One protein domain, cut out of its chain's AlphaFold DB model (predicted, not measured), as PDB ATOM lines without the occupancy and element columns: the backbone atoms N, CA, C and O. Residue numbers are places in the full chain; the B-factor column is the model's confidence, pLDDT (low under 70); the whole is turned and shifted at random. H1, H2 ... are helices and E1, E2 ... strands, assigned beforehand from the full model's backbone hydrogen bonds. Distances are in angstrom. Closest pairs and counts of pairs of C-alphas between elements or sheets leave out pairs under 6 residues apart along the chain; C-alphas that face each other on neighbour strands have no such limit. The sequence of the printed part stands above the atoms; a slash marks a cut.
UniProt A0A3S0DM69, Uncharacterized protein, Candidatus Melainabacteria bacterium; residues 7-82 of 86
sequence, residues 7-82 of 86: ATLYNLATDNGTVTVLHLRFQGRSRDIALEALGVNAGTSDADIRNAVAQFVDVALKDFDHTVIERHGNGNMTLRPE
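AT A GLANCE: This is residues 7 to 82 of the 86 residues of an uncharacterized protein of Candidatus Melainabacteria bacterium (UniProt A0A3S0DM69). A twisted sheet of four strands has the longest helix, H3, crossing one face, while the other face is bare. The short helices H2 and H4 pack on either side of H3, and H1 lies at one end of the longest axis, only grazing the sheet. The 76 printed residues run H1 E1 E2 H2 H3 H4 E3 E4, of mixed class; the sheet's order is E2 E1 E4 E3, mixed. The whole is compact, with a radius of gyration of the C-alphas of 11.8 A and spans of 34 by 24 by 19 A.

HOW THE PARTS SIT: H1, residues 7 to 15, only grazes the sheet; the C-alphas of Tyr 10 and Ala 34 come closest, 7.7 A. E1, residues 21 to 26, and E2, residues 29 to 34, form an antiparallel hairpin, with N 24 and O 31 2.8 A apart. H2, residues 35 to 38, touches H3, residues 46 to 57, closest at the C-alphas of Leu 38 and Ala 52, 5.6 A. H3 is on the sheet at a height of 9.4 A, in two layers, a helix on one face of a sheet; it runs across the strands, at 74 degrees to E1 on the local plane. H4, residues 61 to 64, touches H3 with residues 50 to 54 of H3 alone; the C-alphas of Ala 54 and Leu 61 are closest, 5.4 A. E3, residues 67 to 71, and E4, residues 77 to 81, form an antiparallel hairpin, with N 70 and O 78 2.8 A apart. E4 is parallel to E1, with N 79 and O 23 2.8 A apart. Every O i to N i+4 pair is within hydrogen-bond range in H1 and H3; H2 and H4 are too short for such a pair.

IN THESE COORDINATES: H1 begins at C-alpha 7 (-36.839, -18.191, -33.672) and is 12.5 A long. E1 measures 15.3 A, E2 16.5 A, H3 16.4 A, E3 13.1 A and E4 13.4 A, ending at C-alpha 81 (-51.252, 2.425, -28.635).

THE WHOLE: The C-alphas of Asn 16 and Lys 62, the two farthest apart, are 34.4 A apart. The printed part has no cut and no long link. The model's pLDDT is under 70 at residues 7 to 18.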
ATOM      1  N   ALA A   7     -35.469 -17.968 -33.210       54.59
ATOM      2  CA  ALA A   7     -36.839 -18.191 -33.672       54.59
ATOM      3  C   ALA A   7     -37.369 -19.579 -33.268       54.59
ATOM      4  O   ALA A   7     -38.527 -19.720 -32.877       54.59
ATOM      5  N   THR A   8     -36.513 -20.602 -33.298       57.31
ATOM      6  CA  THR A   8     -36.865 -21.958 -32.858       57.31
ATOM      7  C   THR A   8     -37.044 -22.036 -31.339       57.31
ATOM      8  O   THR A   8     -37.995 -22.662 -30.872       57.31
ATOM      9  N   LEU A   9     -36.185 -21.365 -30.564       56.22
ATOM     10  CA  LEU A   9     -36.338 -21.270 -29.106       56.22
ATOM     11  C   LEU A   9     -37.605 -20.502 -28.716       56.22
ATOM     12  O   LEU A   9     -38.307 -20.922 -27.801       56.22
ATOM     13  N   TYR A  10     -37.933 -19.438 -29.456       58.19
ATOM     14  CA  TYR A  10     -39.162 -18.668 -29.280       58.19
ATOM     15  C   TYR A  10     -40.414 -19.541 -29.474       58.19
ATOM     16  O   TYR A  10     -41.269 -19.595 -28.595       58.19
ATOM     17  N   ASN A  11     -40.486 -20.312 -30.564       55.59
ATOM     18  CA  ASN A  11     -41.643 -21.173 -30.835       55.59
ATOM     19  C   ASN A  11     -41.781 -22.320 -29.813       55.59
ATOM     20  O   ASN A  11     -42.882 -22.598 -29.345       55.59
ATOM     21  N   LEU A  12     -40.669 -22.943 -29.400       53.00
ATOM     22  CA  LEU A  12     -40.686 -24.031 -28.409       53.00
ATOM     23  C   LEU A  12     -41.145 -23.554 -27.016       53.00
ATOM     24  O   LEU A  12     -41.759 -24.307 -26.258       53.00
ATOM     25  N   ALA A  13     -40.830 -22.302 -26.689       54.28
ATOM     26  CA  ALA A  13     -41.226 -21.617 -25.469       54.28
ATOM     27  C   ALA A  13     -42.731 -21.291 -25.445       54.28
ATOM     28  O   ALA A  13     -43.402 -21.512 -24.431       54.28
ATOM     29  N   THR A  14     -43.269 -20.790 -26.559       53.84
ATOM     30  CA  THR A  14     -44.672 -20.362 -26.649       53.84
ATOM     31  C   THR A  14     -45.652 -21.541 -26.763       53.84
ATOM     32  O   THR A  14     -46.730 -21.479 -26.174       53.84
ATOM     33  N   ASP A  15     -45.281 -22.644 -27.429       52.62
ATOM     34  CA  ASP A  15     -46.166 -23.812 -27.623       52.62
ATOM     35  C   ASP A  15     -46.378 -24.667 -26.356       52.62
ATOM     36  O   ASP A  15     -47.404 -25.332 -26.216       52.62
ATOM     37  N   ASN A  16     -45.455 -24.629 -25.387       54.94
ATOM     38  CA  ASN A  16     -45.562 -25.409 -24.142       54.94
ATOM     39  C   ASN A  16     -46.341 -24.696 -23.017       54.94
ATOM     40  O   ASN A  16     -46.376 -25.182 -21.884       54.94
ATOM     41  N   GLY A  17     -46.928 -23.520 -23.280       54.31
ATOM     42  CA  GLY A  17     -47.679 -22.743 -22.282       54.31
ATOM     43  C   GLY A  17     -46.856 -22.292 -21.067       54.31
ATOM     44  O   GLY A  17     -47.421 -21.865 -20.065       54.31
ATOM     45  N   THR A  18     -45.526 -22.415 -21.131       65.00
ATOM     46  CA  THR A  18     -44.616 -22.121 -20.014       65.00
ATOM     47  C   THR A  18     -44.008 -20.725 -20.123       65.00
ATOM     48  O   THR A  18     -43.589 -20.166 -19.111       65.00
ATOM     49  N   VAL A  19     -43.973 -20.149 -21.328       75.69
ATOM     50  CA  VAL A  19     -43.392 -18.825 -21.562       75.69
ATOM     51  C   VAL A  19     -44.478 -17.786 -21.746       75.69
ATOM     52  O   VAL A  19     -45.303 -17.854 -22.655       75.69
ATOM     53  N   THR A  20     -44.446 -16.800 -20.858       88.19
ATOM     54  CA  THR A  20     -45.278 -15.609 -20.931       88.19
ATOM     55  C   THR A  20     -44.686 -14.623 -21.925       88.19
ATOM     56  O   THR A  20     -43.471 -14.394 -21.975       88.19
ATOM     57  N   VAL A  21     -45.555 -14.024 -22.731       91.94
ATOM     58  CA  VAL A  21     -45.157 -13.106 -23.803       91.94
ATOM     59  C   VAL A  21     -45.840 -11.751 -23.661       91.94
ATOM     60  O   VAL A  21     -46.977 -11.652 -23.196       91.94
ATOM     61  N   LEU A  22     -45.142 -10.706 -24.092       93.94
ATOM     62  CA  LEU A  22     -45.671  -9.378 -24.356       93.94
ATOM     63  C   LEU A  22     -45.923  -9.241 -25.859       93.94
ATOM     64  O   LEU A  22     -44.983  -9.224 -26.654       93.94
ATOM     65  N   HIS A  23     -47.191  -9.114 -26.237       94.81
ATOM     66  CA  HIS A  23     -47.607  -8.747 -27.581       94.81
ATOM     67  C   HIS A  23     -47.447  -7.239 -27.769       94.81
ATOM     68  O   HIS A  23     -48.243  -6.447 -27.261       94.81
ATOM     69  N   LEU A  24     -46.417  -6.829 -28.497       94.06
ATOM     70  CA  LEU A  24     -46.138  -5.441 -28.831       94.06
ATOM     71  C   LEU A  24     -46.786  -5.085 -30.167       94.06
ATOM     72  O   LEU A  24     -46.427  -5.649 -31.199       94.06
ATOM     73  N   ARG A  25     -47.658  -4.077 -30.175       92.38
ATOM     74  CA  ARG A  25     -48.105  -3.399 -31.396       92.38
ATOM     75  C   ARG A  25     -47.490  -2.005 -31.452       92.38
ATOM     76  O   ARG A  25     -47.853  -1.137 -30.666       92.38
ATOM     77  N   PHE A  26     -46.593  -1.770 -32.400       89.75
ATOM     78  CA  PHE A  26     -45.878  -0.502 -32.529       89.75
ATOM     79  C   PHE A  26     -45.560  -0.195 -33.997       89.75
ATOM     80  O   PHE A  26     -45.187  -1.086 -34.756       89.75
ATOM     81  N   GLN A  27     -45.756   1.060 -34.419       85.31
ATOM     82  CA  GLN A  27     -45.509   1.531 -35.796       85.31
ATOM     83  C   GLN A  27     -46.114   0.639 -36.904       85.31
ATOM     84  O   GLN A  27     -45.488   0.349 -37.921       85.31
ATOM     85  N   GLY A  28     -47.346   0.162 -36.703       85.44
ATOM     86  CA  GLY A  28     -48.034  -0.690 -37.681       85.44
ATOM     87  C   GLY A  28     -47.492  -2.121 -37.779       85.44
ATOM     88  O   GLY A  28     -47.896  -2.859 -38.674       85.44
ATOM     89  N   ARG A  29     -46.611  -2.530 -36.862       88.06
ATOM     90  CA  ARG A  29     -46.092  -3.896 -36.752       88.06
ATOM     91  C   ARG A  29     -46.505  -4.509 -35.422       88.06
ATOM     92  O   ARG A  29     -46.578  -3.817 -34.409       88.06
ATOM     93  N   SER A  30     -46.760  -5.810 -35.448       89.81
ATOM     94  CA  SER A  30     -46.935  -6.621 -34.248       89.81
ATOM     95  C   SER A  30     -45.712  -7.509 -34.066       89.81
ATOM     96  O   SER A  30     -45.199  -8.061 -35.041       89.81
ATOM     97  N   ARG A  31     -45.242  -7.637 -32.829       91.00
ATOM     98  CA  ARG A  31     -44.155  -8.532 -32.444       91.00
ATOM     99  C   ARG A  31     -44.451  -9.089 -31.068       91.00
ATOM    100  O   ARG A  31     -44.825  -8.340 -30.177       91.00
ATOM    101  N   ASP A  32     -44.192 -10.368 -30.885       91.19
ATOM    102  CA  ASP A  32     -44.236 -10.969 -29.567       91.19
ATOM    103  C   ASP A  32     -42.824 -11.047 -28.975       91.19
ATOM    104  O   ASP A  32     -41.843 -11.329 -29.674       91.19
ATOM    105  N   ILE A  33     -42.714 -10.725 -27.690       90.69
ATOM    106  CA  ILE A  33     -41.453 -10.700 -26.952       90.69
ATOM    107  C   ILE A  33     -41.643 -11.503 -25.669       90.69
ATOM    108  O   ILE A  33     -42.572 -11.241 -24.914       90.69
ATOM    109  N   ALA A  34     -40.768 -12.469 -25.395       89.81
ATOM    110  CA  ALA A  34     -40.818 -13.208 -24.137       89.81
ATOM    111  C   ALA A  34     -40.564 -12.267 -22.944       89.81
ATOM    112  O   ALA A  34     -39.628 -11.464 -22.983       89.81
ATOM    113  N   LEU A  35     -41.359 -12.379 -21.873       90.44
ATOM    114  CA  LEU A  35     -41.178 -11.533 -20.685       90.44
ATOM    115  C   LEU A  35     -39.800 -11.744 -20.037       90.44
ATOM    116  O   LEU A  35     -39.198 -10.784 -19.557       90.44
ATOM    117  N   GLU A  36     -39.256 -12.965 -20.106       89.38
ATOM    118  CA  GLU A  36     -37.903 -13.268 -19.620       89.38
ATOM    119  C   GLU A  36     -36.817 -12.486 -20.370       89.38
ATOM    120  O   GLU A  36     -35.872 -12.004 -19.752       89.38
ATOM    121  N   ALA A  37     -36.977 -12.296 -21.686       87.38
ATOM    122  CA  ALA A  37     -36.013 -11.579 -22.518       87.38
ATOM    123  C   ALA A  37     -36.018 -10.074 -22.217       87.38
ATOM    124  O   ALA A  37     -35.018  -9.394 -22.433       87.38
ATOM    125  N   LEU A  38     -37.138  -9.567 -21.695       89.44
ATOM    126  CA  LEU A  38     -37.280  -8.208 -21.177       89.44
ATOM    127  C   LEU A  38     -36.833  -8.088 -19.710       89.44
ATOM    128  O   LEU A  38     -36.720  -6.975 -19.204       89.44
ATOM    129  N   GLY A  39     -36.609  -9.205 -19.010       89.94
ATOM    130  CA  GLY A  39     -36.341  -9.213 -17.572       89.94
ATOM    131  C   GLY A  39     -37.528  -8.734 -16.725       89.94
ATOM    132  O   GLY A  39     -37.327  -8.240 -15.616       89.94
ATOM    133  N   VAL A  40     -38.759  -8.856 -17.236       91.88
ATOM    134  CA  VAL A  40     -39.986  -8.406 -16.556       91.88
ATOM    135  C   VAL A  40     -40.903  -9.581 -16.222       91.88
ATOM    136  O   VAL A  40     -40.763 -10.685 -16.743       91.88
ATOM    137  N   ASN A  41     -41.859  -9.357 -15.325       89.69
ATOM    138  CA  ASN A  41     -42.871 -10.337 -14.948       89.69
ATOM    139  C   ASN A  41     -44.213  -9.655 -14.635       89.69
ATOM    140  O   ASN A  41     -44.337  -8.431 -14.666       89.69
ATOM    141  N   ALA A  42     -45.230 -10.452 -14.296       85.12
ATOM    142  CA  ALA A  42     -46.582  -9.976 -14.001       85.12
ATOM    143  C   ALA A  42     -46.689  -8.967 -12.837       85.12
ATOM    144  O   ALA A  42     -47.706  -8.284 -12.744       85.12
ATOM    145  N   GLY A  43     -45.672  -8.848 -11.978       89.38
ATOM    146  CA  GLY A  43     -45.582  -7.854 -10.904       89.38
ATOM    147  C   GLY A  43     -44.742  -6.616 -11.245       89.38
ATOM    148  O   GLY A  43     -44.745  -5.661 -10.473       89.38
ATOM    149  N   THR A  44     -44.034  -6.601 -12.380       93.69
ATOM    150  CA  THR A  44     -43.248  -5.441 -12.828       93.69
ATOM    151  C   THR A  44     -44.166  -4.258 -13.124       93.69
ATOM    152  O   THR A  44     -45.250  -4.461 -13.674       93.69
ATOM    153  N   SER A  45     -43.759  -3.035 -12.774       95.12
ATOM    154  CA  SER A  45     -44.566  -1.830 -12.999       95.12
ATOM    155  C   SER A  45     -44.724  -1.512 -14.491       95.12
ATOM    156  O   SER A  45     -43.883  -1.879 -15.307       95.12
ATOM    157  N   ASP A  46     -45.791  -0.802 -14.861       94.50
ATOM    158  CA  ASP A  46     -46.014  -0.397 -16.256       94.50
ATOM    159  C   ASP A  46     -44.876   0.488 -16.790       94.50
ATOM    160  O   ASP A  46     -44.470   0.347 -17.942       94.50
ATOM    161  N   ALA A  47     -44.320   1.364 -15.946       94.81
ATOM    162  CA  ALA A  47     -43.192   2.219 -16.308       94.81
ATOM    163  C   ALA A  47     -41.931   1.395 -16.616       94.81
ATOM    164  O   ALA A  47     -41.274   1.625 -17.634       94.81
ATOM    165  N   ASP A  48     -41.636   0.395 -15.782       96.06
ATOM    166  CA  ASP A  48     -40.490  -0.494 -15.981       96.06
ATOM    167  C   ASP A  48     -40.677  -1.384 -17.215       96.06
ATOM    168  O   ASP A  48     -39.727  -1.587 -17.970       96.06
ATOM    169  N   ILE A  49     -41.902  -1.861 -17.476       95.31
ATOM    170  CA  ILE A  49     -42.224  -2.621 -18.693       95.31
ATOM    171  C   ILE A  49     -41.993  -1.756 -19.935       95.31
ATOM    172  O   ILE A  49     -41.328  -2.207 -20.866       95.31
ATOM    173  N   ARG A  50     -42.489  -0.511 -19.961       95.25
ATOM    174  CA  ARG A  50     -42.263   0.402 -21.096       95.25
ATOM    175  C   ARG A  50     -40.775   0.671 -21.312       95.25
ATOM    176  O   ARG A  50     -40.321   0.644 -22.452       95.25
ATOM    177  N   ASN A  51     -40.014   0.878 -20.238       96.25
ATOM    178  CA  ASN A  51     -38.566   1.078 -20.315       96.25
ATOM    179  C   ASN A  51     -37.838  -0.161 -20.858       96.25
ATOM    180  O   ASN A  51     -37.029  -0.035 -21.776       96.25
ATOM    181  N   ALA A  52     -38.166  -1.356 -20.360       95.50
ATOM    182  CA  ALA A  52     -37.588  -2.608 -20.843       95.50
ATOM    183  C   ALA A  52     -37.900  -2.845 -22.329       95.50
ATOM    184  O   ALA A  52     -37.011  -3.184 -23.110       95.50
ATOM    185  N   VAL A  53     -39.149  -2.609 -22.745       94.62
ATOM    186  CA  VAL A  53     -39.553  -2.724 -24.151       94.62
ATOM    187  C   VAL A  53     -38.810  -1.703 -25.012       94.62
ATOM    188  O   VAL A  53     -38.282  -2.086 -26.052       94.62
ATOM    189  N   ALA A  54     -38.708  -0.443 -24.578       95.12
ATOM    190  CA  ALA A  54     -38.002   0.609 -25.310       95.12
ATOM    191  C   ALA A  54     -36.525   0.287 -25.543       95.12
ATOM    192  O   ALA A  54     -36.040   0.425 -26.665       95.12
ATOM    193  N   GLN A  55     -35.843  -0.222 -24.518       94.81
ATOM    194  CA  GLN A  55     -34.460  -0.685 -24.634       94.81
ATOM    195  C   GLN A  55     -34.340  -1.887 -25.578       94.81
ATOM    196  O   GLN A  55     -33.417  -1.950 -26.385       94.81
ATOM    197  N   PHE A  56     -35.284  -2.828 -25.515       93.62
ATOM    198  CA  PHE A  56     -35.257  -4.041 -26.330       93.62
ATOM    199  C   PHE A  56     -35.498  -3.782 -27.824       93.62
ATOM    200  O   PHE A  56     -34.945  -4.488 -28.669       93.62
ATOM    201  N   VAL A  57     -36.336  -2.798 -28.166       91.00
ATOM    202  CA  VAL A  57     -36.616  -2.433 -29.567       91.00
ATOM    203  C   VAL A  57     -35.796  -1.246 -30.074       91.00
ATOM    204  O   VAL A  57     -35.994  -0.849 -31.220       91.00
ATOM    205  N   ASP A  58     -34.881  -0.722 -29.253       92.38
ATOM    206  CA  ASP A  58     -33.985   0.399 -29.564       92.38
ATOM    207  C   ASP A  58     -34.730   1.680 -29.991       92.38
ATOM    208  O   ASP A  58     -34.492   2.261 -31.052       92.38
ATOM    209  N   VAL A  59     -35.692   2.110 -29.167       92.69
ATOM    210  CA  VAL A  59     -36.452   3.360 -29.369       92.69
ATOM    211  C   VAL A  59     -36.507   4.190 -28.088       92.69
ATOM    212  O   VAL A  59     -36.146   3.732 -27.002       92.69
ATOM    213  N   ALA A  60     -36.964   5.438 -28.191       95.12
ATOM    214  CA  ALA A  60     -37.050   6.306 -27.027       95.12
ATOM    215  C   ALA A  60     -38.264   5.937 -26.159       95.12
ATOM    216  O   ALA A  60     -39.348   5.674 -26.672       95.12
ATOM    217  N   LEU A  61     -38.124   6.009 -24.829       94.00
ATOM    218  CA  LEU A  61     -39.226   5.717 -23.896       94.00
ATOM    219  C   LEU A  61     -40.483   6.563 -24.171       94.00
ATOM    220  O   LEU A  61     -41.594   6.054 -24.075       94.00
ATOM    221  N   LYS A  62     -40.300   7.824 -24.586       93.88
ATOM    222  CA  LYS A  62     -41.391   8.741 -24.960       93.88
ATOM    223  C   LYS A  62     -42.284   8.214 -26.089       93.88
ATOM    224  O   LYS A  62     -43.445   8.594 -26.184       93.88
ATOM    225  N   ASP A  63     -41.769   7.317 -26.934       91.31
ATOM    226  CA  ASP A  63     -42.555   6.706 -28.010       91.31
ATOM    227  C   ASP A  63     -43.636   5.754 -27.450       91.31
ATOM    228  O   ASP A  63     -44.571   5.383 -28.162       91.31
ATOM    229  N   PHE A  64     -43.546   5.406 -26.159       92.38
ATOM    230  CA  PHE A  64     -44.509   4.598 -25.412       92.38
ATOM    231  C   PHE A  64     -45.408   5.399 -24.457       92.38
ATOM    232  O   PHE A  64     -46.226   4.789 -23.763       92.38
ATOM    233  N   ASP A  65     -45.311   6.731 -24.406       89.62
ATOM    234  CA  ASP A  65     -46.103   7.545 -23.467       89.62
ATOM    235  C   ASP A  65     -47.612   7.341 -23.659       89.62
ATOM    236  O   ASP A  65     -48.354   7.205 -22.684       89.62
ATOM    237  N   HIS A  66     -48.041   7.204 -24.916       90.38
ATOM    238  CA  HIS A  66     -49.428   6.972 -25.326       90.38
ATOM    239  C   HIS A  66     -49.726   5.491 -25.582       90.38
ATOM    240  O   HIS A  66     -50.392   5.139 -26.557       90.38
ATOM    241  N   THR A  67     -49.182   4.595 -24.758       92.12
ATOM    242  CA  THR A  67     -49.441   3.152 -24.871       92.12
ATOM    243  C   THR A  67     -50.060   2.585 -23.607       92.12
ATOM    244  O   THR A  67     -49.788   3.032 -22.496       92.12
ATOM    245  N   VAL A  68     -50.900   1.573 -23.771       93.56
ATOM    246  CA  VAL A  68     -51.568   0.866 -22.680       93.56
ATOM    247  C   VAL A  68     -50.978  -0.533 -22.579       93.56
ATOM    248  O   VAL A  68     -50.753  -1.187 -23.601       93.56
ATOM    249  N   ILE A  69     -50.736  -0.971 -21.343       94.62
ATOM    250  CA  ILE A  69     -50.341  -2.340 -21.020       94.62
ATOM    251  C   ILE A  69     -51.568  -3.068 -20.478       94.62
ATOM    252  O   ILE A  69     -52.112  -2.715 -19.435       94.62
ATOM    253  N   GLU A  70     -52.003  -4.101 -21.186       93.44
ATOM    254  CA  GLU A  70     -53.084  -4.987 -20.761       93.44
ATOM    255  C   GLU A  70     -52.468  -6.289 -20.249       93.44
ATOM    256  O   GLU A  70     -51.704  -6.941 -20.959       93.44
ATOM    257  N   ARG A  71     -52.782  -6.664 -19.006       92.06
ATOM    258  CA  ARG A  71     -52.307  -7.909 -18.385       92.06
ATOM    259  C   ARG A  71     -53.400  -8.964 -18.480       92.06
ATOM    260  O   ARG A  71     -54.531  -8.726 -18.059       92.06
ATOM    261  N   HIS A  72     -53.058 -10.131 -19.007       87.81
ATOM    262  CA  HIS A  72     -53.987 -11.243 -19.184       87.81
ATOM    263  C   HIS A  72     -53.876 -12.230 -18.018       87.81
ATOM    264  O   HIS A  72     -52.807 -12.412 -17.437       87.81
ATOM    265  N   GLY A  73     -54.974 -12.918 -17.691       78.81
ATOM    266  CA  GLY A  73     -55.014 -13.891 -16.586       78.81
ATOM    267  C   GLY A  73     -54.107 -15.116 -16.772       78.81
ATOM    268  O   GLY A  73     -53.854 -15.839 -15.816       78.81
ATOM    269  N   ASN A  74     -53.593 -15.335 -17.985       81.50
ATOM    270  CA  ASN A  74     -52.612 -16.374 -18.312       81.50
ATOM    271  C   ASN A  74     -51.148 -15.905 -18.165       81.50
ATOM    272  O   ASN A  74     -50.238 -16.657 -18.496       81.50
ATOM    273  N   GLY A  75     -50.910 -14.671 -17.704       83.75
ATOM    274  CA  GLY A  75     -49.572 -14.097 -17.535       83.75
ATOM    275  C   GLY A  75     -49.006 -13.397 -18.774       83.75
ATOM    276  O   GLY A  75     -47.955 -12.767 -18.670       83.75
ATOM    277  N   ASN A  76     -49.696 -13.452 -19.918       88.06
ATOM    278  CA  ASN A  76     -49.322 -12.669 -21.094       88.06
ATOM    279  C   ASN A  76     -49.658 -11.189 -20.902       88.06
ATOM    280  O   ASN A  76     -50.497 -10.807 -20.081       88.06
ATOM    281  N   MET A  77     -49.024 -10.349 -21.710       93.44
ATOM    282  CA  MET A  77     -49.251  -8.911 -21.735       93.44
ATOM    283  C   MET A  77     -49.484  -8.436 -23.164       93.44
ATOM    284  O   MET A  77     -48.951  -9.012 -24.106       93.44
ATOM    285  N   THR A  78     -50.238  -7.358 -23.332       93.62
ATOM    286  CA  THR A  78     -50.342  -6.635 -24.600       93.62
ATOM    287  C   THR A  78     -49.897  -5.204 -24.373       93.62
ATOM    288  O   THR A  78     -50.443  -4.532 -23.506       93.62
ATOM    289  N   LEU A  79     -48.943  -4.723 -25.166       94.19
ATOM    290  CA  LEU A  79     -48.586  -3.314 -25.238       94.19
ATOM    291  C   LEU A  79     -49.081  -2.760 -26.573       94.19
ATOM    292  O   LEU A  79     -48.621  -3.171 -27.642       94.19
ATOM    293  N   ARG A  80     -50.035  -1.832 -26.517       92.88
ATOM    294  CA  ARG A  80     -50.652  -1.239 -27.709       92.88
ATOM    295  C   ARG A  80     -50.796   0.272 -27.574       92.88
ATOM    296  O   ARG A  80     -50.879   0.761 -26.450       92.88
ATOM    297  N   PRO A  81     -50.891   1.019 -28.685       90.00
ATOM    298  CA  PRO A  81     -51.252   2.425 -28.635       90.00
ATOM    299  C   PRO A  81     -52.604   2.604 -27.946       90.00
ATOM    300  O   PRO A  81     -53.546   1.832 -28.177       90.00
ATOM    301  N   GLU A  82     -52.681   3.616 -27.093       88.25
ATOM    302  CA  GLU A  82     -53.933   4.090 -26.535       88.25
ATOM    303  C   GLU A  82     -54.815   4.579 -27.687       88.25
ATOM    304  O   GLU A  82     -54.388   5.361 -28.540       88.25
TER     305      GLU A  82